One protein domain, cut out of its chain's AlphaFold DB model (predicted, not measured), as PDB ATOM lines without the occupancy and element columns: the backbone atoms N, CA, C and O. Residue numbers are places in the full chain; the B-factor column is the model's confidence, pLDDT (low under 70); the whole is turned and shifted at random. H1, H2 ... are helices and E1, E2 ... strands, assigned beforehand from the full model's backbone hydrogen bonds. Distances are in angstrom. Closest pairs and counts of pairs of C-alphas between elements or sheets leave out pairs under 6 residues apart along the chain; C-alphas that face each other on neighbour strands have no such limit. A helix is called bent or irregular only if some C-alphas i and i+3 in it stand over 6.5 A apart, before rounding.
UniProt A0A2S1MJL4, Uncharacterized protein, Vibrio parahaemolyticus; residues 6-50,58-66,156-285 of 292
ATOM      1  N   VAL A   6     170.911 200.037 150.082       72.56
ATOM      2  CA  VAL A   6     170.858 198.596 150.373       72.56
ATOM      3  C   VAL A   6     172.239 198.154 150.828       72.56
ATOM      4  O   VAL A   6     173.182 198.170 150.029       72.56
ATOM      5  N   ASP A   7     172.344 197.750 152.086       83.12
ATOM      6  CA  ASP A   7     173.581 197.301 152.723       83.12
ATOM      7  C   ASP A   7     173.384 195.945 153.411       83.12
ATOM      8  O   ASP A   7     172.254 195.456 153.466       83.12
ATOM      9  N   ALA A   8     174.469 195.318 153.866       87.56
ATOM     10  CA  ALA A   8     174.425 194.071 154.625       87.56
ATOM     11  C   ALA A   8     173.523 194.185 155.863       87.56
ATOM     12  O   ALA A   8     173.416 195.248 156.477       87.56
ATOM     13  N   ILE A   9     172.875 193.077 156.229       90.94
ATOM     14  CA  ILE A   9     172.230 192.952 157.538       90.94
ATOM     15  C   ILE A   9     173.361 192.953 158.580       90.94
ATOM     16  O   ILE A   9     174.249 192.106 158.460       90.94
ATOM     17  N   PRO A  10     173.358 193.874 159.566       89.12
ATOM     18  CA  PRO A  10     174.334 193.857 160.651       89.12
ATOM     19  C   PRO A  10     174.334 192.502 161.362       89.12
ATOM     20  O   PRO A  10     173.260 191.952 161.621       89.12
ATOM     21  N   GLN A  11     175.514 191.974 161.685       87.88
ATOM     22  CA  GLN A  11     175.668 190.627 162.238       87.88
ATOM     23  C   GLN A  11     174.868 190.441 163.534       87.88
ATOM     24  O   GLN A  11     174.229 189.409 163.738       87.88
ATOM     25  N   GLU A  12     174.804 191.479 164.370       89.25
ATOM     26  CA  GLU A  12     174.040 191.468 165.618       89.25
ATOM     27  C   GLU A  12     172.526 191.341 165.394       89.25
ATOM     28  O   GLU A  12     171.798 190.920 166.291       89.25
ATOM     29  N   LEU A  13     172.038 191.691 164.201       92.75
ATOM     30  CA  LEU A  13     170.623 191.622 163.845       92.75
ATOM     31  C   LEU A  13     170.247 190.339 163.112       92.75
ATOM     32  O   LEU A  13     169.058 190.059 163.003       92.75
ATOM     33  N   GLU A  14     171.200 189.543 162.622       93.00
ATOM     34  CA  GLU A  14     170.891 188.378 161.781       93.00
ATOM     35  C   GLU A  14     170.014 187.347 162.498       93.00
ATOM     36  O   GLU A  14     169.021 186.884 161.935       93.00
ATOM     37  N   LYS A  15     170.318 187.029 163.764       94.38
ATOM     38  CA  LYS A  15     169.505 186.097 164.565       94.38
ATOM     39  C   LYS A  15     168.071 186.606 164.734       94.38
ATOM     40  O   LYS A  15     167.121 185.846 164.555       94.38
ATOM     41  N   HIS A  16     167.909 187.897 165.018       95.50
ATOM     42  CA  HIS A  16     166.593 188.517 165.168       95.50
ATOM     43  C   HIS A  16     165.843 188.601 163.836       95.50
ATOM     44  O   HIS A  16     164.650 188.322 163.792       95.50
ATOM     45  N   PHE A  17     166.537 188.916 162.742       95.75
ATOM     46  CA  PHE A  17     165.977 188.921 161.393       95.75
ATOM     47  C   PHE A  17     165.420 187.541 161.020       95.75
ATOM     48  O   PHE A  17     164.291 187.436 160.541       95.75
ATOM     49  N   MET A  18     166.180 186.477 161.289       96.25
ATOM     50  CA  MET A  18     165.758 185.102 161.014       96.25
ATOM     51  C   MET A  18     164.604 184.646 161.905       96.25
ATOM     52  O   MET A  18     163.711 183.938 161.437       96.25
ATOM     53  N   TYR A  19     164.591 185.078 163.166       96.12
ATOM     54  CA  TYR A  19     163.477 184.831 164.072       96.12
ATOM     55  C   TYR A  19     162.190 185.504 163.575       96.12
ATOM     56  O   TYR A  19     161.176 184.830 163.409       96.12
ATOM     57  N   GLU A  20     162.237 186.789 163.219       96.19
ATOM     58  CA  GLU A  20     161.077 187.497 162.660       96.19
ATOM     59  C   GLU A  20     160.581 186.875 161.353       96.19
ATOM     60  O   GLU A  20     159.374 186.776 161.132       96.19
ATOM     61  N   ALA A  21     161.491 186.400 160.498       95.69
ATOM     62  CA  ALA A  21     161.120 185.656 159.299       95.69
ATOM     63  C   ALA A  21     160.370 184.356 159.635       95.69
ATOM     64  O   ALA A  21     159.368 184.050 158.992       95.69
ATOM     65  N   SER A  22     160.815 183.620 160.661       95.31
ATOM     66  CA  SER A  22     160.162 182.375 161.088       95.31
ATOM     67  C   SER A  22     158.763 182.581 161.661       95.31
ATOM     68  O   SER A  22     157.899 181.740 161.432       95.31
ATOM     69  N   LEU A  23     158.522 183.715 162.330       94.44
ATOM     70  CA  LEU A  23     157.200 184.069 162.847       94.44
ATOM     71  C   LEU A  23     156.199 184.386 161.730       94.44
ATOM     72  O   LEU A  23     154.997 184.263 161.937       94.44
ATOM     73  N   LEU A  24     156.675 184.821 160.558       91.81
ATOM     74  CA  LEU A  24     155.806 185.100 159.415       91.81
ATOM     75  C   LEU A  24     155.414 183.822 158.676       91.81
ATOM     76  O   LEU A  24     154.243 183.631 158.372       91.81
ATOM     77  N   ALA A  25     156.397 182.984 158.347       91.56
ATOM     78  CA  ALA A  25     156.187 181.640 157.819       91.56
ATOM     79  C   ALA A  25     157.524 180.883 157.758       91.56
ATOM     80  O   ALA A  25     158.548 181.495 157.423       91.56
ATOM     81  N   PRO A  26     157.525 179.544 157.923       92.38
ATOM     82  CA  PRO A  26     158.688 178.707 157.616       92.38
ATOM     83  C   PRO A  26     159.263 178.975 156.213       92.38
ATOM     84  O   PRO A  26     160.479 179.047 156.060       92.38
ATOM     85  N   PHE A  27     158.393 179.261 155.234       94.81
ATOM     86  CA  PHE A  27     158.734 179.771 153.899       94.81
ATOM     87  C   PHE A  27     159.831 180.843 153.902       94.81
ATOM     88  O   PHE A  27     160.854 180.711 153.226       94.81
ATOM     89  N   TRP A  28     159.622 181.927 154.654       95.50
ATOM     90  CA  TRP A  28     160.515 183.086 154.622       95.50
ATOM     91  C   TRP A  28     161.836 182.780 155.307       95.50
ATOM     92  O   TRP A  28     162.890 183.167 154.804       95.50
ATOM     93  N   ARG A  29     161.779 182.051 156.425       96.06
ATOM     94  CA  ARG A  29     162.967 181.585 157.140       96.06
ATOM     95  C   ARG A  29     163.845 180.732 156.229       96.06
ATOM     96  O   ARG A  29     165.024 181.033 156.091       96.06
ATOM     97  N   ASP A  30     163.286 179.716 155.583       96.81
ATOM     98  CA  ASP A  30     164.046 178.796 154.734       96.81
ATOM     99  C   ASP A  30     164.705 179.536 153.556       96.81
ATOM    100  O   ASP A  30     165.912 179.407 153.325       96.81
ATOM    101  N   MET A  31     163.948 180.391 152.858       96.50
ATOM    102  CA  MET A  31     164.471 181.165 151.727       96.50
ATOM    103  C   MET A  31     165.569 182.149 152.162       96.50
ATOM    104  O   MET A  31     166.607 182.270 151.502       96.50
ATOM    105  N   PHE A  32     165.373 182.866 153.274       96.75
ATOM    106  CA  PHE A  32     166.372 183.811 153.773       96.75
ATOM    107  C   PHE A  32     167.605 183.112 154.345       96.75
ATOM    108  O   PHE A  32     168.706 183.636 154.173       96.75
ATOM    109  N   GLN A  33     167.459 181.915 154.922       96.00
ATOM    110  CA  GLN A  33     168.588 181.097 155.362       96.00
ATOM    111  C   GLN A  33     169.490 180.749 154.178       96.00
ATOM    112  O   GLN A  33     170.704 180.923 154.272       96.00
ATOM    113  N   LEU A  34     168.922 180.323 153.045       96.19
ATOM    114  CA  LEU A  34     169.696 180.063 151.828       96.19
ATOM    115  C   LEU A  34     170.407 181.324 151.323       96.19
ATOM    116  O   LEU A  34     171.579 181.274 150.952       96.19
ATOM    117  N   CYS A  35     169.729 182.474 151.347       95.06
ATOM    118  CA  CYS A  35     170.314 183.739 150.899       95.06
ATOM    119  C   CYS A  35     171.455 184.219 151.800       95.06
ATOM    120  O   CYS A  35     172.463 184.699 151.288       95.06
ATOM    121  N   LEU A  36     171.309 184.094 153.120       94.50
ATOM    122  CA  LEU A  36     172.363 184.425 154.075       94.50
ATOM    123  C   LEU A  36     173.527 183.443 153.959       94.50
ATOM    124  O   LEU A  36     174.678 183.860 153.910       94.50
ATOM    125  N   THR A  37     173.249 182.146 153.877       94.31
ATOM    126  CA  THR A  37     174.308 181.129 153.886       94.31
ATOM    127  C   THR A  37     175.100 181.146 152.586       94.31
ATOM    128  O   THR A  37     176.322 181.148 152.620       94.31
ATOM    129  N   PHE A  38     174.414 181.213 151.442       93.56
ATOM    130  CA  PHE A  38     175.023 181.025 150.122       93.56
ATOM    131  C   PHE A  38     175.039 182.280 149.257       93.56
ATOM    132  O   PHE A  38     175.384 182.224 148.077       93.56
ATOM    133  N   GLY A  39     174.617 183.424 149.784       91.75
ATOM    134  CA  GLY A  39     174.625 184.675 149.036       91.75
ATOM    135  C   GLY A  39     173.789 184.635 147.754       91.75
ATOM    136  O   GLY A  39     174.196 185.218 146.748       91.75
ATOM    137  N   LEU A  40     172.659 183.924 147.735       91.31
ATOM    138  CA  LEU A  40     171.812 183.820 146.542       91.31
ATOM    139  C   LEU A  40     171.277 185.193 146.096       91.31
ATOM    140  O   LEU A  40     170.988 186.081 146.903       91.31
ATOM    141  N   ARG A  41     171.142 185.391 144.781       87.25
ATOM    142  CA  ARG A  41     170.432 186.544 144.208       87.25
ATOM    143  C   ARG A  41     168.930 186.409 144.440       87.25
ATOM    144  O   ARG A  41     168.405 185.326 144.662       87.25
ATOM    145  N   ASN A  42     168.213 187.524 144.307       88.56
ATOM    146  CA  ASN A  42     166.761 187.519 144.478       88.56
ATOM    147  C   ASN A  42     166.046 186.588 143.484       88.56
ATOM    148  O   ASN A  42     165.163 185.850 143.897       88.56
ATOM    149  N   SER A  43     166.456 186.576 142.212       87.50
ATOM    150  CA  SER A  43     165.922 185.619 141.236       87.50
ATOM    151  C   SER A  43     166.325 184.185 141.582       87.50
ATOM    152  O   SER A  43     165.454 183.336 141.648       87.50
ATOM    153  N   GLU A  44     167.602 183.936 141.902       89.69
ATOM    154  CA  GLU A  44     168.115 182.597 142.257       89.69
ATOM    155  C   GLU A  44     167.371 181.970 143.440       89.69
ATOM    156  O   GLU A  44     167.127 180.775 143.428       89.69
ATOM    157  N   ALA A  45     167.007 182.764 144.449       92.31
ATOM    158  CA  ALA A  45     166.293 182.269 145.620       92.31
ATOM    159  C   ALA A  45     164.801 182.026 145.351       92.31
ATOM    160  O   ALA A  45     164.271 180.998 145.754       92.31
ATOM    161  N   ARG A  46     164.117 182.962 144.678       92.31
ATOM    162  CA  ARG A  46     162.675 182.840 144.397       92.31
ATOM    163  C   ARG A  46     162.389 181.758 143.362       92.31
ATOM    164  O   ARG A  46     161.439 181.009 143.517       92.31
ATOM    165  N   GLU A  47     163.186 181.723 142.297       91.62
ATOM    166  CA  GLU A  47     163.025 180.825 141.146       91.62
ATOM    167  C   GLU A  47     163.803 179.513 141.344       91.62
ATOM    168  O   GLU A  47     164.059 178.791 140.382       91.62
ATOM    169  N   LEU A  48     164.203 179.193 142.582       92.75
ATOM    170  CA  LEU A  48     164.874 177.937 142.895       92.75
ATOM    171  C   LEU A  48     163.906 176.767 142.692       92.75
ATOM    172  O   LEU A  48     162.800 176.781 143.236       92.75
ATOM    173  N   GLN A  49     164.329 175.761 141.930       93.12
ATOM    174  CA  GLN A  49     163.528 174.592 141.579       93.12
ATOM    175  C   GLN A  49     164.159 173.308 142.121       93.12
ATOM    176  O   GLN A  49     165.366 173.266 142.354       93.12
ATOM    177  N   ALA A  50     163.356 172.256 142.275       93.25
ATOM    178  CA  ALA A  50     163.799 170.924 142.680       93.25
ATOM    179  C   ALA A  50     164.864 170.356 141.729       93.25
ATOM    180  O   ALA A  50     165.868 169.826 142.192       93.25
ATOM    181  N   ASN A  58     175.063 166.874 147.219       96.50
ATOM    182  CA  ASN A  58     174.841 168.014 148.115       96.50
ATOM    183  C   ASN A  58     175.117 169.373 147.445       96.50
ATOM    184  O   ASN A  58     175.744 170.248 148.040       96.50
ATOM    185  N   THR A  59     174.656 169.547 146.206       95.56
ATOM    186  CA  THR A  59     174.947 170.742 145.404       95.56
ATOM    187  C   THR A  59     173.672 171.425 144.911       95.56
ATOM    188  O   THR A  59     172.755 170.773 144.419       95.56
ATOM    189  N   ILE A  60     173.618 172.757 145.005       94.25
ATOM    190  CA  ILE A  60     172.644 173.580 144.272       94.25
ATOM    191  C   ILE A  60     173.285 174.023 142.958       94.25
ATOM    192  O   ILE A  60     174.353 174.638 142.961       94.25
ATOM    193  N   ILE A  61     172.623 173.755 141.837       90.38
ATOM    194  CA  ILE A  61     173.081 174.091 140.490       90.38
ATOM    195  C   ILE A  61     172.257 175.269 139.965       90.38
ATOM    196  O   ILE A  61     171.110 175.124 139.556       90.38
ATOM    197  N   LEU A  62     172.848 176.463 139.960       85.12
ATOM    198  CA  LEU A  62     172.182 177.693 139.526       85.12
ATOM    199  C   LEU A  62     172.383 177.891 138.016       85.12
ATOM    200  O   LEU A  62     173.283 178.621 137.590       85.12
ATOM    201  N   THR A  63     171.574 177.201 137.210       67.69
ATOM    202  CA  THR A  63     171.635 177.231 135.738       67.69
ATOM    203  C   THR A  63     170.921 178.455 135.155       67.69
ATOM    204  O   THR A  63     171.540 179.205 134.407       67.69
ATOM    205  N   ASP A  64     169.680 178.759 135.554       62.19
ATOM    206  CA  ASP A  64     168.895 179.880 134.995       62.19
ATOM    207  C   ASP A  64     169.149 181.237 135.684       62.19
ATOM    208  O   ASP A  64     168.258 181.956 136.159       62.19
ATOM    209  N   SER A  65     170.420 181.623 135.765       63.78
ATOM    210  CA  SER A  65     170.763 182.959 136.244       63.78
ATOM    211  C   SER A  65     170.445 184.016 135.173       63.78
ATOM    212  O   SER A  65     170.639 183.804 133.974       63.78
ATOM    213  N   LYS A  66     170.045 185.228 135.595       66.00
ATOM    214  CA  LYS A  66     169.933 186.419 134.716       66.00
ATOM    215  C   LYS A  66     171.169 186.600 133.818       66.00
ATOM    216  O   LYS A  66     171.070 187.142 132.720       66.00
ATOM    217  N   VAL A 156     176.772 175.531 144.231       90.81
ATOM    218  CA  VAL A 156     176.861 175.835 145.656       90.81
ATOM    219  C   VAL A 156     176.856 174.519 146.410       90.81
ATOM    220  O   VAL A 156     175.844 173.822 146.412       90.81
ATOM    221  N   ASP A 157     177.981 174.200 147.039       92.56
ATOM    222  CA  ASP A 157     178.098 173.042 147.917       92.56
ATOM    223  C   ASP A 157     177.425 173.330 149.269       92.56
ATOM    224  O   ASP A 157     177.706 174.340 149.922       92.56
ATOM    225  N   PHE A 158     176.528 172.437 149.685       95.75
ATOM    226  CA  PHE A 158     175.890 172.451 150.998       95.75
ATOM    227  C   PHE A 158     176.202 171.205 151.839       95.75
ATOM    228  O   PHE A 158     175.557 170.990 152.867       95.75
ATOM    229  N   SER A 159     177.203 170.407 151.456       94.81
ATOM    230  CA  SER A 159     177.650 169.195 152.161       94.81
ATOM    231  C   SER A 159     177.904 169.424 153.656       94.81
ATOM    232  O   SER A 159     177.517 168.606 154.488       94.81
ATOM    233  N   ARG A 160     178.465 170.585 154.010       94.06
ATOM    234  CA  ARG A 160     178.762 170.992 155.395       94.06
ATOM    235  C   ARG A 160     177.557 171.531 156.176       94.06
ATOM    236  O   ARG A 160     177.718 171.958 157.316       94.06
ATOM    237  N   TYR A 161     176.351 171.519 155.601       96.25
ATOM    238  CA  TYR A 161     175.148 172.098 156.208       96.25
ATOM    239  C   TYR A 161     174.004 171.071 156.324       96.25
ATOM    240  O   TYR A 161     173.027 171.139 155.569       96.25
ATOM    241  N   PRO A 162     174.047 170.152 157.311       95.75
ATOM    242  CA  PRO A 162     173.035 169.102 157.474       95.75
ATOM    243  C   PRO A 162     171.604 169.636 157.616       95.75
ATOM    244  O   PRO A 162     170.662 169.080 157.049       95.75
ATOM    245  N   ALA A 163     171.430 170.756 158.326       95.81
ATOM    246  CA  ALA A 163     170.129 171.403 158.485       95.81
ATOM    247  C   ALA A 163     169.567 171.926 157.151       95.81
ATOM    248  O   ALA A 163     168.366 171.817 156.900       95.81
ATOM    249  N   ILE A 164     170.434 172.445 156.273       97.19
ATOM    250  CA  ILE A 164     170.049 172.895 154.932       97.19
ATOM    251  C   ILE A 164     169.709 171.693 154.058       97.19
ATOM    252  O   ILE A 164     168.681 171.729 153.392       97.19
ATOM    253  N   LYS A 165     170.501 170.615 154.106       97.50
ATOM    254  CA  LYS A 165     170.186 169.370 153.391       97.50
ATOM    255  C   LYS A 165     168.801 168.843 153.770       97.50
ATOM    256  O   LYS A 165     168.006 168.530 152.889       97.50
ATOM    257  N   LYS A 166     168.490 168.790 155.071       97.81
ATOM    258  CA  LYS A 166     167.176 168.356 155.571       97.81
ATOM    259  C   LYS A 166     166.047 169.256 155.058       97.81
ATOM    260  O   LYS A 166     165.026 168.746 154.609       97.81
ATOM    261  N   MET A 167     166.238 170.575 155.104       97.50
ATOM    262  CA  MET A 167     165.261 171.553 154.614       97.50
ATOM    263  C   MET A 167     165.038 171.432 153.102       97.50
ATOM    264  O   MET A 167     163.893 171.347 152.668       97.50
ATOM    265  N   LEU A 168     166.111 171.362 152.307       97.62
ATOM    266  CA  LEU A 168     166.023 171.222 150.853       97.62
ATOM    267  C   LEU A 168     165.345 169.911 150.461       97.62
ATOM    268  O   LEU A 168     164.474 169.935 149.602       97.62
ATOM    269  N   LYS A 169     165.668 168.798 151.134       97.69
ATOM    270  CA  LYS A 169     164.981 167.521 150.918       97.69
ATOM    271  C   LYS A 169     163.474 167.654 151.150       97.69
ATOM    272  O   LYS A 169     162.701 167.366 150.248       97.69
ATOM    273  N   ALA A 170     163.063 168.190 152.301       96.88
ATOM    274  CA  ALA A 170     161.645 168.385 152.612       96.88
ATOM    275  C   ALA A 170     160.924 169.299 151.599       96.88
ATOM    276  O   ALA A 170     159.746 169.103 151.308       96.88
ATOM    277  N   ARG A 171     161.623 170.303 151.057       95.88
ATOM    278  CA  ARG A 171     161.105 171.195 150.009       95.88
ATOM    279  C   ARG A 171     160.959 170.471 148.667       95.88
ATOM    280  O   ARG A 171     159.920 170.629 148.032       95.88
ATOM    281  N   CYS A 172     161.963 169.696 148.252       96.12
ATOM    282  CA  CYS A 172     161.920 168.887 147.030       96.12
ATOM    283  C   CYS A 172     160.778 167.871 147.092       96.12
ATOM    284  O   CYS A 172     159.897 167.924 146.241       96.12
ATOM    285  N   ASP A 173     160.724 167.065 148.160       95.38
ATOM    286  CA  ASP A 173     159.693 166.040 148.369       95.38
ATOM    287  C   ASP A 173     158.273 166.634 148.273       95.38
ATOM    288  O   ASP A 173     157.340 165.991 147.797       95.38
ATOM    289  N   ARG A 174     158.103 167.891 148.708       93.50
ATOM    290  CA  ARG A 174     156.811 168.580 148.699       93.50
ATOM    291  C   ARG A 174     156.438 169.202 147.352       93.50
ATOM    292  O   ARG A 174     155.254 169.230 147.033       93.50
ATOM    293  N   TYR A 175     157.391 169.769 146.612       92.62
ATOM    294  CA  TYR A 175     157.089 170.669 145.488       92.62
ATOM    295  C   TYR A 175     157.578 170.204 144.117       92.62
ATOM    296  O   TYR A 175     157.168 170.792 143.116       92.62
ATOM    297  N   GLU A 176     158.400 169.157 144.039       90.81
ATOM    298  CA  GLU A 176     158.946 168.652 142.772       90.81
ATOM    299  C   GLU A 176     157.846 168.378 141.735       90.81
ATOM    300  O   GLU A 176     157.876 168.939 140.640       90.81
ATOM    301  N   ASN A 177     156.802 167.643 142.126       88.31
ATOM    302  CA  ASN A 177     155.692 167.265 141.241       88.31
ATOM    303  C   ASN A 177     154.576 168.321 141.133       88.31
ATOM    304  O   ASN A 177     153.602 168.118 140.416       88.31
ATOM    305  N   LEU A 178     154.693 169.448 141.843       81.75
ATOM    306  CA  LEU A 178     153.654 170.483 141.921       81.75
ATOM    307  C   LEU A 178     154.044 171.766 141.172       81.75
ATOM    308  O   LEU A 178     153.532 172.834 141.468       81.75
ATOM    309  N   GLY A 179     154.972 171.695 140.218       77.94
ATOM    310  CA  GLY A 179     155.486 172.860 139.480       77.94
ATOM    311  C   GLY A 179     156.956 173.169 139.757       77.94
ATOM    312  O   GLY A 179     157.489 174.141 139.225       77.94
ATOM    313  N   GLY A 180     157.623 172.356 140.576       86.81
ATOM    314  CA  GLY A 180     159.075 172.321 140.712       86.81
ATOM    315  C   GLY A 180     159.684 173.432 141.562       86.81
ATOM    316  O   GLY A 180     160.761 173.226 142.111       86.81
ATOM    317  N   PHE A 181     159.040 174.593 141.722       93.31
ATOM    318  CA  PHE A 181     159.567 175.685 142.549       93.31
ATOM    319  C   PHE A 181     159.563 175.328 144.039       93.31
ATOM    320  O   PHE A 181     158.533 174.969 144.594       93.31
ATOM    321  N   LEU A 182     160.698 175.517 144.718       94.75
ATOM    322  CA  LEU A 182     160.835 175.230 146.156       94.75
ATOM    323  C   LEU A 182     160.152 176.273 147.053       94.75
ATOM    324  O   LEU A 182     159.878 176.014 148.228       94.75
ATOM    325  N   PHE A 183     159.904 177.462 146.500       93.94
ATOM    326  CA  PHE A 183     159.284 178.601 147.178       93.94
ATOM    327  C   PHE A 183     158.090 179.149 146.373       93.94
ATOM    328  O   PHE A 183     158.116 180.306 145.926       93.94
ATOM    329  N   PRO A 184     157.031 178.341 146.174       92.38
ATOM    330  CA  PRO A 184     155.865 178.755 145.409       92.38
ATOM    331  C   PRO A 184     154.971 179.694 146.224       92.38
ATOM    332  O   PRO A 184     154.862 179.593 147.448       92.38
ATOM    333  N   ALA A 185     154.291 180.612 145.540       90.75
ATOM    334  CA  ALA A 185     153.440 181.604 146.183       90.75
ATOM    335  C   ALA A 185     152.281 180.964 146.977       90.75
ATOM    336  O   ALA A 185     151.928 181.477 148.043       90.75
ATOM    337  N   CYS A 186     151.758 179.822 146.519       88.69
ATOM    338  CA  CYS A 186     150.649 179.095 147.152       88.69
ATOM    339  C   CYS A 186     150.900 178.657 148.594       88.69
ATOM    340  O   CYS A 186     149.951 178.582 149.375       88.69
ATOM    341  N   GLU A 187     152.157 178.476 149.010       90.69
ATOM    342  CA  GLU A 187     152.480 178.148 150.404       90.69
ATOM    343  C   GLU A 187     152.078 179.264 151.379       90.69
ATOM    344  O   GLU A 187     151.765 178.999 152.538       90.69
ATOM    345  N   LEU A 188     152.031 180.514 150.910       88.50
ATOM    346  CA  LEU A 188     151.701 181.675 151.734       88.50
ATOM    347  C   LEU A 188     150.194 181.867 151.951       88.50
ATOM    348  O   LEU A 188     149.811 182.809 152.642       88.50
ATOM    349  N   LYS A 189     149.347 181.012 151.355       75.06
ATOM    350  CA  LYS A 189     147.882 180.975 151.543       75.06
ATOM    351  C   LYS A 189     147.159 182.325 151.382       75.06
ATOM    352  O   LYS A 189     146.083 182.521 151.935       75.06
ATOM    353  N   SER A 190     147.722 183.276 150.634       69.81
ATOM    354  CA  SER A 190     147.031 184.538 150.335       69.81
ATOM    355  C   SER A 190     146.100 184.355 149.134       69.81
ATOM    356  O   SER A 190     146.495 183.698 148.172       69.81
ATOM    357  N   ASN A 191     144.932 185.006 149.124       61.28
ATOM    358  CA  ASN A 191     143.942 184.907 148.034       61.28
ATOM    359  C   ASN A 191     144.504 185.227 146.631       61.28
ATOM    360  O   ASN A 191     143.940 184.807 145.629       61.28
ATOM    361  N   ARG A 192     145.626 185.959 146.540       60.88
ATOM    362  CA  ARG A 192     146.304 186.318 145.277       60.88
ATOM    363  C   ARG A 192     147.471 185.394 144.906       60.88
ATOM    364  O   ARG A 192     148.185 185.674 143.949       60.88
ATOM    365  N   ALA A 193     147.720 184.353 145.692       64.50
ATOM    366  CA  ALA A 193     148.897 183.503 145.588       64.50
ATOM    367  C   ALA A 193     148.540 182.050 145.255       64.50
ATOM    368  O   ALA A 193     149.254 181.158 145.665       64.50
ATOM    369  N   SER A 194     147.457 181.776 144.530       65.44
ATOM    370  CA  SER A 194     147.016 180.402 144.235       65.44
ATOM    371  C   SER A 194     147.924 179.626 143.271       65.44
ATOM    372  O   SER A 194     147.725 178.429 143.088       65.44
ATOM    373  N   SER A 195     148.926 180.264 142.658       80.12
ATOM    374  CA  SER A 195     149.802 179.597 141.698       80.12
ATOM    375  C   SER A 195     151.021 178.947 142.352       80.12
ATOM    376  O   SER A 195     151.610 179.456 143.311       80.12
ATOM    377  N   PHE A 196     151.468 177.848 141.745       88.44
ATOM    378  CA  PHE A 196     152.767 177.228 142.022       88.44
ATOM    379  C   PHE A 196     153.953 178.013 141.434       88.44
ATOM    380  O   PHE A 196     155.087 177.548 141.430       88.44
ATOM    381  N   SER A 197     153.708 179.231 140.951       88.31
ATOM    382  CA  SER A 197     154.743 180.152 140.493       88.31
ATOM    383  C   SER A 197     155.524 180.734 141.679       88.31
ATOM    384  O   SER A 197     155.000 180.825 142.793       88.31
ATOM    385  N   PRO A 198     156.761 181.204 141.462       90.38
ATOM    386  CA  PRO A 198     157.549 181.823 142.519       90.38
ATOM    387  C   PRO A 198     156.922 183.138 143.007       90.38
ATOM    388  O   PRO A 198     156.345 183.907 142.233       90.38
ATOM    389  N   VAL A 199     157.098 183.454 144.295       90.44
ATOM    390  CA  VAL A 199     156.664 184.743 144.878       90.44
ATOM    391  C   VAL A 199     157.256 185.926 144.126       90.44
ATOM    392  O   VAL A 199     158.414 185.867 143.734       90.44
ATOM    393  N   THR A 200     156.531 187.042 143.968       89.19
ATOM    394  CA  THR A 200     157.039 188.234 143.254       89.19
ATOM    395  C   THR A 200     158.180 188.947 144.002       89.19
ATOM    396  O   THR A 200     158.291 188.872 145.226       89.19
ATOM    397  N   ARG A 201     159.017 189.712 143.282       90.00
ATOM    398  CA  ARG A 201     160.079 190.542 143.882       90.00
ATOM    399  C   ARG A 201     159.493 191.542 144.881       90.00
ATOM    400  O   ARG A 201     160.084 191.773 145.934       90.00
ATOM    401  N   GLN A 202     158.321 192.092 144.563       89.81
ATOM    402  CA  GLN A 202     157.625 193.048 145.413       89.81
ATOM    403  C   GLN A 202     157.117 192.402 146.705       89.81
ATOM    404  O   GLN A 202     157.230 193.014 147.765       89.81
ATOM    405  N   SER A 203     156.628 191.159 146.643       90.56
ATOM    406  CA  SER A 203     156.234 190.397 147.835       90.56
ATOM    407  C   SER A 203     157.412 190.229 148.795       90.56
ATOM    408  O   SER A 203     157.288 190.545 149.977       90.56
ATOM    409  N   VAL A 204     158.585 189.840 148.279       93.06
ATOM    410  CA  VAL A 204     159.814 189.726 149.086       93.06
ATOM    411  C   VAL A 204     160.177 191.065 149.737       93.06
ATOM    412  O   VAL A 204     160.503 191.110 150.921       93.06
ATOM    413  N   TYR A 205     160.106 192.172 148.992       91.94
ATOM    414  CA  TYR A 205     160.409 193.498 149.540       91.94
ATOM    415  C   TYR A 205     159.444 193.941 150.632       91.94
ATOM    416  O   TYR A 205     159.900 194.480 151.637       91.94
ATOM    417  N   ARG A 206     158.143 193.679 150.476       92.56
ATOM    418  CA  ARG A 206     157.146 193.987 151.508       92.56
ATOM    419  C   ARG A 206     157.423 193.221 152.797       92.56
ATOM    420  O   ARG A 206     157.418 193.821 153.866       92.56
ATOM    421  N   VAL A 207     157.737 191.929 152.696       94.25
ATOM    422  CA  VAL A 207     158.054 191.104 153.869       94.25
ATOM    423  C   VAL A 207     159.322 191.573 154.570       94.25
ATOM    424  O   VAL A 207     159.325 191.735 155.788       94.25
ATOM    425  N   ILE A 208     160.388 191.870 153.825       94.75
ATOM    426  CA  ILE A 208     161.630 192.370 154.428       94.75
ATOM    427  C   ILE A 208     161.429 193.752 155.064       94.75
ATOM    428  O   ILE A 208     161.986 194.017 156.126       94.75
ATOM    429  N   ALA A 209     160.612 194.620 154.462       93.12
ATOM    430  CA  ALA A 209     160.255 195.904 155.057       93.12
ATOM    431  C   ALA A 209     159.463 195.729 156.365       93.12
ATOM    432  O   ALA A 209     159.743 196.428 157.338       93.12
ATOM    433  N   ALA A 210     158.537 194.766 156.419       94.38
ATOM    434  CA  ALA A 210     157.806 194.430 157.638       94.38
ATOM    435  C   ALA A 210     158.745 193.910 158.740       94.38
ATOM    436  O   ALA A 210     158.676 194.384 159.872       94.38
ATOM    437  N   ILE A 211     159.675 193.006 158.403       95.56
ATOM    438  CA  ILE A 211     160.701 192.525 159.341       95.56
ATOM    439  C   ILE A 211     161.560 193.690 159.841       95.56
ATOM    440  O   ILE A 211     161.766 193.817 161.044       95.56
ATOM    441  N   ARG A 212     162.023 194.575 158.946       94.06
ATOM    442  CA  ARG A 212     162.798 195.766 159.327       94.06
ATOM    443  C   ARG A 212     162.047 196.614 160.350       94.06
ATOM    444  O   ARG A 212     162.630 196.954 161.372       94.06
ATOM    445  N   SER A 213     160.776 196.919 160.088       93.62
ATOM    446  CA  SER A 213     159.943 197.715 160.996       93.62
ATOM    447  C   SER A 213     159.866 197.076 162.387       93.62
ATOM    448  O   SER A 213     160.127 197.735 163.389       93.62
ATOM    449  N   LYS A 214     159.637 195.756 162.454       94.56
ATOM    450  CA  LYS A 214     159.638 195.014 163.724       94.56
ATOM    451  C   LYS A 214     160.991 195.043 164.439       94.56
ATOM    452  O   LYS A 214     161.039 195.121 165.659       94.56
ATOM    453  N   LEU A 215     162.104 194.973 163.709       94.19
ATOM    454  CA  LEU A 215     163.434 195.080 164.317       94.19
ATOM    455  C   LEU A 215     163.677 196.477 164.904       94.19
ATOM    456  O   LEU A 215     164.244 196.586 165.987       94.19
ATOM    457  N   GLU A 216     163.230 197.534 164.225       93.00
ATOM    458  CA  GLU A 216     163.378 198.918 164.693       93.00
ATOM    459  C   GLU A 216     162.577 199.203 165.970       93.00
ATOM    460  O   GLU A 216     163.019 200.014 166.785       93.00
ATOM    461  N   THR A 217     161.444 198.523 166.181       92.75
ATOM    462  CA  THR A 217     160.627 198.679 167.397       92.75
ATOM    463  C   THR A 217     161.107 197.830 168.573       92.75
ATOM    464  O   THR A 217     160.775 198.147 169.711       92.75
ATOM    465  N   LYS A 218     161.911 196.782 168.342       91.50
ATOM    466  CA  LYS A 218     162.381 195.888 169.417       91.50
ATOM    467  C   LYS A 218     163.393 196.517 170.363       91.50
ATOM    468  O   LYS A 218     163.397 196.191 171.544       91.50
ATOM    469  N   ALA A 219     164.291 197.355 169.850       89.06
ATOM    470  CA  ALA A 219     165.311 198.002 170.666       89.06
ATOM    471  C   ALA A 219     165.873 199.249 169.979       89.06
ATOM    472  O   ALA A 219     166.197 199.228 168.789       89.06
ATOM    473  N   ASN A 220     166.140 200.301 170.760       89.44
ATOM    474  CA  ASN A 220     166.797 201.518 170.266       89.44
ATOM    475  C   ASN A 220     168.156 201.229 169.607       89.44
ATOM    476  O   ASN A 220     168.509 201.854 168.607       89.44
ATOM    477  N   LYS A 221     168.903 200.238 170.117       90.25
ATOM    478  CA  LYS A 221     170.155 199.776 169.498       90.25
ATOM    479  C   LYS A 221     169.928 199.252 168.075       90.25
ATOM    480  O   LYS A 221     170.724 199.557 167.192       90.25
ATOM    481  N   PHE A 222     168.857 198.497 167.830       92.00
ATOM    482  CA  PHE A 222     168.568 197.936 166.505       92.00
ATOM    483  C   PHE A 222     168.186 199.028 165.516       92.00
ATOM    484  O   PHE A 222     168.695 199.044 164.397       92.00
ATOM    485  N   LYS A 223     167.373 199.993 165.960       89.31
ATOM    486  CA  LYS A 223     167.044 201.186 165.176       89.31
ATOM    487  C   LYS A 223     168.299 201.950 164.742       89.31
ATOM    488  O   LYS A 223     168.419 202.282 163.568       89.31
ATOM    489  N   LYS A 224     169.260 202.158 165.652       88.06
ATOM    490  CA  LYS A 224     170.559 202.780 165.329       88.06
ATOM    491  C   LYS A 224     171.374 201.943 164.338       88.06
ATOM    492  O   LYS A 224     171.898 202.476 163.369       88.06
ATOM    493  N   LEU A 225     171.448 200.624 164.533       87.12
ATOM    494  CA  LEU A 225     172.181 199.725 163.629       87.12
ATOM    495  C   LEU A 225     171.602 199.690 162.206       87.12
ATOM    496  O   LEU A 225     172.354 199.454 161.261       87.12
ATOM    497  N   LEU A 226     170.294 199.920 162.057       88.94
ATOM    498  CA  LEU A 226     169.581 199.973 160.776       88.94
ATOM    499  C   LEU A 226     169.540 201.374 160.154       88.94
ATOM    500  O   LEU A 226     169.036 201.532 159.038       88.94
ATOM    501  N   GLU A 227     170.066 202.391 160.835       86.50
ATOM    502  CA  GLU A 227     170.060 203.758 160.331       86.50
ATOM    503  C   GLU A 227     170.818 203.850 158.995       86.50
ATOM    504  O   GLU A 227     171.930 203.346 158.834       86.50
ATOM    505  N   GLY A 228     170.175 204.455 157.990       82.12
ATOM    506  CA  GLY A 228     170.728 204.566 156.635       82.12
ATOM    507  C   GLY A 228     170.650 203.288 155.785       82.12
ATOM    508  O   GLY A 228     170.998 203.331 154.600       82.12
ATOM    509  N   ILE A 229     170.157 202.170 156.335       85.06
ATOM    510  CA  ILE A 229     170.066 200.887 155.631       85.06
ATOM    511  C   ILE A 229     168.635 200.606 155.173       85.06
ATOM    512  O   ILE A 229     167.696 200.498 155.960       85.06
ATOM    513  N   ARG A 230     168.476 200.366 153.868       86.06
ATOM    514  CA  ARG A 230     167.295 199.699 153.316       86.06
ATOM    515  C   ARG A 230     167.547 198.198 153.265       86.06
ATOM    516  O   ARG A 230     168.276 197.730 152.388       86.06
ATOM    517  N   LEU A 231     166.906 197.436 154.150       88.19
ATOM    518  CA  LEU A 231     166.958 195.978 154.071       88.19
ATOM    519  C   LEU A 231     166.264 195.475 152.798       88.19
ATOM    520  O   LEU A 231     165.179 195.922 152.427       88.19
ATOM    521  N   GLY A 232     166.902 194.524 152.126       87.69
ATOM    522  CA  GLY A 232     166.339 193.777 151.008       87.69
ATOM    523  C   GLY A 232     166.991 192.404 150.907       87.69
ATOM    524  O   GLY A 232     167.952 192.116 151.608       87.69
ATOM    525  N   LEU A 233     166.531 191.547 149.995       88.25
ATOM    526  CA  LEU A 233     167.127 190.208 149.866       88.25
ATOM    527  C   LEU A 233     168.614 190.271 149.470       88.25
ATOM    528  O   LEU A 233     169.420 189.428 149.839       88.25
ATOM    529  N   HIS A 234     168.994 191.338 148.765       88.44
ATOM    530  CA  HIS A 234     170.386 191.621 148.440       88.44
ATOM    531  C   HIS A 234     171.238 191.991 149.672       88.44
ATOM    532  O   HIS A 234     172.449 191.810 149.633       88.44
ATOM    533  N   SER A 235     170.626 192.444 150.773       91.31
ATOM    534  CA  SER A 235     171.303 192.628 152.064       91.31
ATOM    535  C   SER A 235     171.821 191.304 152.615       91.31
ATOM    536  O   SER A 235     172.974 191.241 153.019       91.31
ATOM    537  N   ALA A 236     171.029 190.227 152.536       92.31
ATOM    538  CA  ALA A 236     171.471 188.892 152.949       92.31
ATOM    539  C   ALA A 236     172.679 188.412 152.128       92.31
ATOM    540  O   ALA A 236     173.643 187.885 152.678       92.31
ATOM    541  N   ARG A 237     172.670 188.684 150.815       91.00
ATOM    542  CA  ARG A 237     173.824 188.412 149.950       91.00
ATOM    543  C   ARG A 237     175.061 189.204 150.364       91.00
ATOM    544  O   ARG A 237     176.147 188.639 150.372       91.00
ATOM    545  N   LYS A 238     174.918 190.484 150.712       91.19
ATOM    546  CA  LYS A 238     176.037 191.299 151.201       91.19
ATOM    547  C   LYS A 238     176.587 190.799 152.539       91.19
ATOM    548  O   LYS A 238     177.803 190.739 152.678       91.19
ATOM    549  N   SER A 239     175.731 190.369 153.465       91.75
ATOM    550  CA  SER A 239     176.174 189.740 154.718       91.75
ATOM    551  C   SER A 239     176.959 188.449 154.463       91.75
ATOM    552  O   SER A 239     177.999 188.223 155.074       91.75
ATOM    553  N   ALA A 240     176.518 187.625 153.503       91.62
ATOM    554  CA  ALA A 240     177.255 186.429 153.093       91.62
ATOM    555  C   ALA A 240     178.661 186.769 152.563       91.62
ATOM    556  O   ALA A 240     179.632 186.129 152.951       91.62
ATOM    557  N   VAL A 241     178.771 187.804 151.716       90.94
ATOM    558  CA  VAL A 241     180.057 188.293 151.183       90.94
ATOM    559  C   VAL A 241     180.986 188.737 152.303       90.94
ATOM    560  O   VAL A 241     182.141 188.335 152.302       90.94
ATOM    561  N   GLN A 242     180.487 189.532 153.252       89.06
ATOM    562  CA  GLN A 242     181.284 190.011 154.382       89.06
ATOM    563  C   GLN A 242     181.832 188.860 155.219       89.06
ATOM    564  O   GLN A 242     183.020 188.843 155.512       89.06
ATOM    565  N   ARG A 243     181.003 187.857 155.540       90.06
ATOM    566  CA  ARG A 243     181.466 186.678 156.288       90.06
ATOM    567  C   ARG A 243     182.605 185.954 155.583       90.06
ATOM    568  O   ARG A 243     183.587 185.612 156.228       90.06
ATOM    569  N   VAL A 244     182.472 185.712 154.279       90.00
ATOM    570  CA  VAL A 244     183.511 185.004 153.519       90.00
ATOM    571  C   VAL A 244     184.767 185.860 153.383       90.00
ATOM    572  O   VAL A 244     185.861 185.338 153.553       90.00
ATOM    573  N   ALA A 245     184.618 187.162 153.135       89.00
ATOM    574  CA  ALA A 245     185.751 188.077 153.028       89.00
ATOM    575  C   ALA A 245     186.531 188.190 154.346       89.00
ATOM    576  O   ALA A 245     187.753 188.194 154.319       89.00
ATOM    577  N   ASN A 246     185.828 188.232 155.484       87.31
ATOM    578  CA  ASN A 246     186.444 188.307 156.809       87.31
ATOM    579  C   ASN A 246     187.110 186.987 157.225       87.31
ATOM    580  O   ASN A 246     188.101 187.009 157.945       87.31
ATOM    581  N   ALA A 247     186.547 185.843 156.826       88.81
ATOM    582  CA  ALA A 247     187.068 184.527 157.200       88.81
ATOM    583  C   ALA A 247     188.210 184.043 156.296       88.81
ATOM    584  O   ALA A 247     189.021 183.230 156.727       88.81
ATOM    585  N   LEU A 248     188.226 184.488 155.038       90.19
ATOM    586  CA  LEU A 248     189.204 184.101 154.027       90.19
ATOM    587  C   LEU A 248     189.820 185.367 153.424       90.19
ATOM    588  O   LEU A 248     190.741 185.943 153.994       90.19
ATOM    589  N   ASP A 249     189.293 185.810 152.286       88.25
ATOM    590  CA  ASP A 249     189.758 186.980 151.557       88.25
ATOM    591  C   ASP A 249     188.692 187.458 150.548       88.25
ATOM    592  O   ASP A 249     187.667 186.805 150.296       88.25
ATOM    593  N   ILE A 250     188.931 188.621 149.939       86.81
ATOM    594  CA  ILE A 250     187.999 189.237 148.991       86.81
ATOM    595  C   ILE A 250     187.829 188.455 147.681       86.81
ATOM    596  O   ILE A 250     186.737 188.458 147.103       86.81
ATOM    597  N   MET A 251     188.878 187.787 147.201       85.25
ATOM    598  CA  MET A 251     188.840 186.989 145.980       85.25
ATOM    599  C   MET A 251     187.978 185.747 146.206       85.25
ATOM    600  O   MET A 251     187.049 185.498 145.437       85.25
ATOM    601  N   SER A 252     188.185 185.053 147.322       86.75
ATOM    602  CA  SER A 252     187.349 183.952 147.796       86.75
ATOM    603  C   SER A 252     185.881 184.374 147.903       86.75
ATOM    604  O   SER A 252     185.000 183.685 147.384       86.75
ATOM    605  N   ALA A 253     185.594 185.548 148.474       87.31
ATOM    606  CA  ALA A 253     184.232 186.082 148.539       87.31
ATOM    607  C   ALA A 253     183.641 186.376 147.147       87.31
ATOM    608  O   ALA A 253     182.475 186.068 146.889       87.31
ATOM    609  N   SER A 254     184.446 186.938 146.241       86.12
ATOM    610  CA  SER A 254     184.077 187.258 144.858       86.12
ATOM    611  C   SER A 254     183.704 186.006 144.056       86.12
ATOM    612  O   SER A 254     182.632 185.953 143.438       86.12
ATOM    613  N   LEU A 255     184.553 184.977 144.123       83.75
ATOM    614  CA  LEU A 255     184.329 183.664 143.520       83.75
ATOM    615  C   LEU A 255     183.092 182.998 144.121       83.75
ATOM    616  O   LEU A 255     182.193 182.586 143.386       83.75
ATOM    617  N   PHE A 256     182.998 182.987 145.455       85.12
ATOM    618  CA  PHE A 256     181.898 182.382 146.197       85.12
ATOM    619  C   PHE A 256     180.541 182.881 145.710       85.12
ATOM    620  O   PHE A 256     179.663 182.066 145.433       85.12
ATOM    621  N   ILE A 257     180.355 184.196 145.544       84.06
ATOM    622  CA  ILE A 257     179.077 184.751 145.077       84.06
ATOM    623  C   ILE A 257     178.924 184.808 143.548       84.06
ATOM    624  O   ILE A 257     177.847 185.177 143.059       84.06
ATOM    625  N   GLY A 258     179.959 184.456 142.785       78.94
ATOM    626  CA  GLY A 258     179.949 184.466 141.321       78.94
ATOM    627  C   GLY A 258     180.035 185.866 140.705       78.94
ATOM    628  O   GLY A 258     179.341 186.160 139.724       78.94
ATOM    629  N   HIS A 259     180.824 186.766 141.294       79.75
ATOM    630  CA  HIS A 259     181.250 188.001 140.627       79.75
ATOM    631  C   HIS A 259     182.251 187.671 139.504       79.75
ATOM    632  O   HIS A 259     182.966 186.673 139.575       79.75
ATOM    633  N   GLY A 260     182.232 188.443 138.412       62.00
ATOM    634  CA  GLY A 260     183.053 188.151 137.228       62.00
ATOM    635  C   GLY A 260     182.709 186.821 136.547       62.00
ATOM    636  O   GLY A 260     183.584 186.143 136.047       62.00
ATOM    637  N   ASN A 261     181.449 186.374 136.575       63.03
ATOM    638  CA  ASN A 261     181.052 185.042 136.075       63.03
ATOM    639  C   ASN A 261     181.752 183.873 136.793       63.03
ATOM    640  O   ASN A 261     181.969 182.820 136.205       63.03
ATOM    641  N   GLY A 262     182.114 184.065 138.064       59.34
ATOM    642  CA  GLY A 262     182.865 183.063 138.817       59.34
ATOM    643  C   GLY A 262     184.360 183.052 138.504       59.34
ATOM    644  O   GLY A 262     185.051 182.205 139.049       59.34
ATOM    645  N   SER A 263     184.868 183.992 137.693       59.88
ATOM    646  CA  SER A 263     186.311 184.247 137.566       59.88
ATOM    647  C   SER A 263     186.834 185.243 138.607       59.88
ATOM    648  O   SER A 263     188.035 185.463 138.674       59.88
ATOM    649  N   GLY A 264     185.943 185.849 139.402       63.81
ATOM    650  CA  GLY A 264     186.278 186.845 140.413       63.81
ATOM    651  C   GLY A 264     186.358 188.256 139.825       63.81
ATOM    652  O   GLY A 264     187.323 188.618 139.167       63.81
ATOM    653  N   ASP A 265     185.348 189.088 140.095       78.69
ATOM    654  CA  ASP A 265     185.415 190.541 139.871       78.69
ATOM    655  C   ASP A 265     185.599 191.228 141.227       78.69
ATOM    656  O   ASP A 265     184.641 191.492 141.967       78.69
ATOM    657  N   ILE A 266     186.868 191.437 141.577       83.19
ATOM    658  CA  ILE A 266     187.279 192.022 142.855       83.19
ATOM    659  C   ILE A 266     186.737 193.445 142.991       83.19
ATOM    660  O   ILE A 266     186.266 193.796 144.067       83.19
ATOM    661  N   ALA A 267     186.702 194.240 141.917       82.75
ATOM    662  CA  ALA A 267     186.251 195.628 141.979       82.75
ATOM    663  C   ALA A 267     184.781 195.734 142.416       82.75
ATOM    664  O   ALA A 267     184.430 196.559 143.265       82.75
ATOM    665  N   THR A 268     183.907 194.871 141.889       82.12
ATOM    666  CA  THR A 268     182.500 194.839 142.314       82.12
ATOM    667  C   THR A 268     182.352 194.352 143.760       82.12
ATOM    668  O   THR A 268     181.531 194.897 144.505       82.12
ATOM    669  N   THR A 269     183.146 193.365 144.188       83.50
ATOM    670  CA  THR A 269     183.146 192.875 145.581       83.50
ATOM    671  C   THR A 269     183.672 193.934 146.555       83.50
ATOM    672  O   THR A 269     183.036 194.181 147.578       83.50
ATOM    673  N   GLN A 270     184.747 194.640 146.204       84.00
ATOM    674  CA  GLN A 270     185.346 195.709 147.011       84.00
ATOM    675  C   GLN A 270     184.347 196.841 147.234       84.00
ATOM    676  O   GLN A 270     184.108 197.246 148.365       84.00
ATOM    677  N   ARG A 271     183.620 197.253 146.186       82.69
ATOM    678  CA  ARG A 271     182.543 198.250 146.313       82.69
ATOM    679  C   ARG A 271     181.447 197.840 147.301       82.69
ATOM    680  O   ARG A 271     180.790 198.720 147.866       82.69
ATOM    681  N   TYR A 272     181.183 196.540 147.477       79.38
ATOM    682  CA  TYR A 272     180.234 196.079 148.496       79.38
ATOM    683  C   TYR A 272     180.800 196.285 149.897       79.38
ATOM    684  O   TYR A 272     180.084 196.830 150.735       79.38
ATOM    685  N   LEU A 273     182.057 195.896 150.116       82.31
ATOM    686  CA  LEU A 273     182.735 195.978 151.408       82.31
ATOM    687  C   LEU A 273     183.002 197.434 151.824       82.31
ATOM    688  O   LEU A 273     182.593 197.836 152.911       82.31
ATOM    689  N   ASP A 274     183.537 198.267 150.923       81.81
ATOM    690  CA  ASP A 274     183.857 199.680 151.186       81.81
ATOM    691  C   ASP A 274     182.647 200.489 151.645       81.81
ATOM    692  O   ASP A 274     182.761 201.439 152.424       81.81
ATOM    693  N   ARG A 275     181.468 200.179 151.092       75.00
ATOM    694  CA  ARG A 275     180.231 200.879 151.447       75.00
ATOM    695  C   ARG A 275     179.820 200.540 152.877       75.00
ATOM    696  O   ARG A 275     179.389 201.434 153.605       75.00
ATOM    697  N   SER A 276     179.969 199.279 153.270       73.50
ATOM    698  CA  SER A 276     179.648 198.824 154.617       73.50
ATOM    699  C   SER A 276     180.667 199.322 155.643       73.50
ATOM    700  O   SER A 276     180.268 199.793 156.707       73.50
ATOM    701  N   GLU A 277     181.963 199.301 155.321       73.38
ATOM    702  CA  GLU A 277     183.015 199.828 156.200       73.38
ATOM    703  C   GLU A 277     182.862 201.323 156.465       73.38
ATOM    704  O   GLU A 277     182.908 201.752 157.619       73.38
ATOM    705  N   ARG A 278     182.628 202.131 155.421       69.88
ATOM    706  CA  ARG A 278     182.399 203.577 155.576       69.88
ATOM    707  C   ARG A 278     181.250 203.873 156.540       69.88
ATOM    708  O   ARG A 278     181.359 204.774 157.367       69.88
ATOM    709  N   ARG A 279     180.176 203.080 156.482       71.31
ATOM    710  CA  ARG A 279     179.044 203.188 157.413       71.31
ATOM    711  C   ARG A 279     179.442 202.812 158.841       71.31
ATOM    712  O   ARG A 279     179.114 203.546 159.768       71.31
ATOM    713  N   LEU A 280     180.145 201.693 159.025       67.81
ATOM    714  CA  LEU A 280     180.602 201.246 160.345       67.81
ATOM    715  C   LEU A 280     181.518 202.282 161.006       67.81
ATOM    716  O   LEU A 280     181.349 202.571 162.190       67.81
ATOM    717  N   ARG A 281     182.430 202.896 160.240       65.94
ATOM    718  CA  ARG A 281     183.267 204.007 160.721       65.94
ATOM    719  C   ARG A 281     182.421 205.207 161.159       65.94
ATOM    720  O   ARG A 281     182.640 205.707 162.256       65.94
ATOM    721  N   GLY A 282     181.408 205.589 160.376       60.62
ATOM    722  CA  GLY A 282     180.471 206.664 160.737       60.62
ATOM    723  C   GLY A 282     179.624 206.384 161.990       60.62
ATOM    724  O   GLY A 282     179.299 207.295 162.744       60.62
ATOM    725  N   LEU A 283     179.286 205.120 162.262       61.19
ATOM    726  CA  LEU A 283     178.592 204.734 163.501       61.19
ATOM    727  C   LEU A 283     179.521 204.773 164.722       61.19
ATOM    728  O   LEU A 283     179.097 205.188 165.805       61.19
ATOM    729  N   ARG A 284     180.784 204.364 164.549       58.47
ATOM    730  CA  ARG A 284     181.809 204.391 165.603       58.47
ATOM    731  C   ARG A 284     182.192 205.816 165.998       58.47
ATOM    732  O   ARG A 284     182.297 206.083 167.190       58.47
ATOM    733  N   SER A 285     182.319 206.733 165.035       58.69
ATOM    734  CA  SER A 285     182.553 208.160 165.316       58.69
ATOM    735  C   SER A 285     181.400 208.810 166.089       58.69
ATOM    736  O   SER A 285     181.625 209.751 166.837       58.69
TER     737      SER A 285
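Overview. This is residues 6 to 50, 58 to 66 and 156 to 285 of the 292 residues of an uncharacterized protein of Vibrio parahaemolyticus (UniProt A0A2S1MJL4). Two helical hairpins, H1 with H2 and H8 with H9, are joined through H2 and H8, and two long helices cross them: H6 crosses H1, and H11, the longest, crosses the second hairpin with residues 266 to 273. H2 lies near the middle of this helical body, and H4 passes it on the other side from H1 without clearly touching it. The printed part has 184 residues with eleven named helices and one named strand, in the order H1, H2, H3, E1, H4, H5, H6, H7, H8, H9, H10, H11; the class is mostly helix, and the helix packing is mostly crossed. The whole is compact, with a radius of gyration of the C-alphas of 16.7 A and spans of 53 by 41 by 28 A.

Along the chain. H11, residues 266 to 285, is 28.1 A long and ends at C-alpha 285 at (182.553, 208.160, 165.316). Before it come H8, residues 233 to 247, 22.0 A, H9, residues 250 to 257, 10.7 A, and H10, residues 259 to 262, 5.5 A. H6, residues 201 to 218, is 26.2 A long and begins at C-alpha 201 at (160.079, 190.542, 143.882); H7, residues 220 to 225, follows with 8.7 A. H1, residues 11 to 24, begins at C-alpha 11 at (175.668, 190.627, 162.238) and is 20.8 A long; H2, residues 26 to 38, is 18.1 A and H3, residues 42 to 46, 6.2 A. E1, residues 59 to 62, is 9.5 A long, H4, residues 162 to 178, 24.9 A, and H5, residues 185 to 188, 5.8 A. H1 and H4 are irregular: C-alphas 12 and 15 are 7.1 A apart, C-alphas 174 and 177 are 7.7 A apart. H4 has a kink of 31 degrees near residue 172.

Arrangement. H11 touches H9, closest at the C-alphas of Ser 254 and Thr 269, 5.7 A. H11 only just touches H8, with 3 pairs of C-alphas within 8 A, the closest those of Gln 242 and Leu 273 at 6.8 A; they stand about perpendicular, at 90 degrees. H8 is the hub, touching four helices. H8 and H9 form a hairpin at a steep tilt of 40 degrees, with the C-alphas of Ala 245 and Ala 253 5.1 A apart. H10 touches H9 only at the corner, at Leu 255 and Gly 262, whose C-alphas are 5.0 A apart. H2 touches H8, closest at the C-alphas of Leu 36 and Ala 236, 4.7 A, the same way at a steep tilt of 39 degrees. H1 and H2 form a hairpin at a shallow tilt of 28 degrees, with the C-alphas of Ser 22 and Arg 29 4.9 A apart. H6 touches H1 with residues 211 to 215 alone, closest at the C-alphas of Glu 20 and Ile 211, 6.0 A, at a steep tilt of 66 degrees. H7 touches H6 only at the corner, at the C-alphas of Glu 216 and Lys 223, 4.3 A. H3 touches H2, with the C-alphas of Met 31 and Ala 45 6.5 A apart. H4 and H5 are each close to H2 but not clearly touching, with closest C-alphas 7.3 A apart at Asp 30 and Met 167, and at Phe 27 and Glu 187. E1 pairs with no named strand; its residues 59 to 60 pair antiparallel with residues 156 to 157. Every O i to N i+4 pair is within hydrogen-bond range in H2, H3, H6, H7, H8 and H9; it is 8 of 10 in H1, 11 of 13 in H4 and 14 of 16 in H11, and H5 and H10 are too short for such a pair.

Size, cuts and confidence. The two C-alphas farthest apart are those of Asn 177 and Ser 285, 54.5 A. Residues 51 to 57 are not printed, with 12.6 A between C-alphas 50 and 58; residues 67 to 155 are not printed, with 16.7 A between C-alphas 66 and 156. Of the links printed whole, H5 to H6 is long, residues 189 to 200. Mean pLDDT of the printed part is 87.0; it is under 70 at residues 63 to 66, 190 to 194, 260 to 264, 278 and 280 to 285.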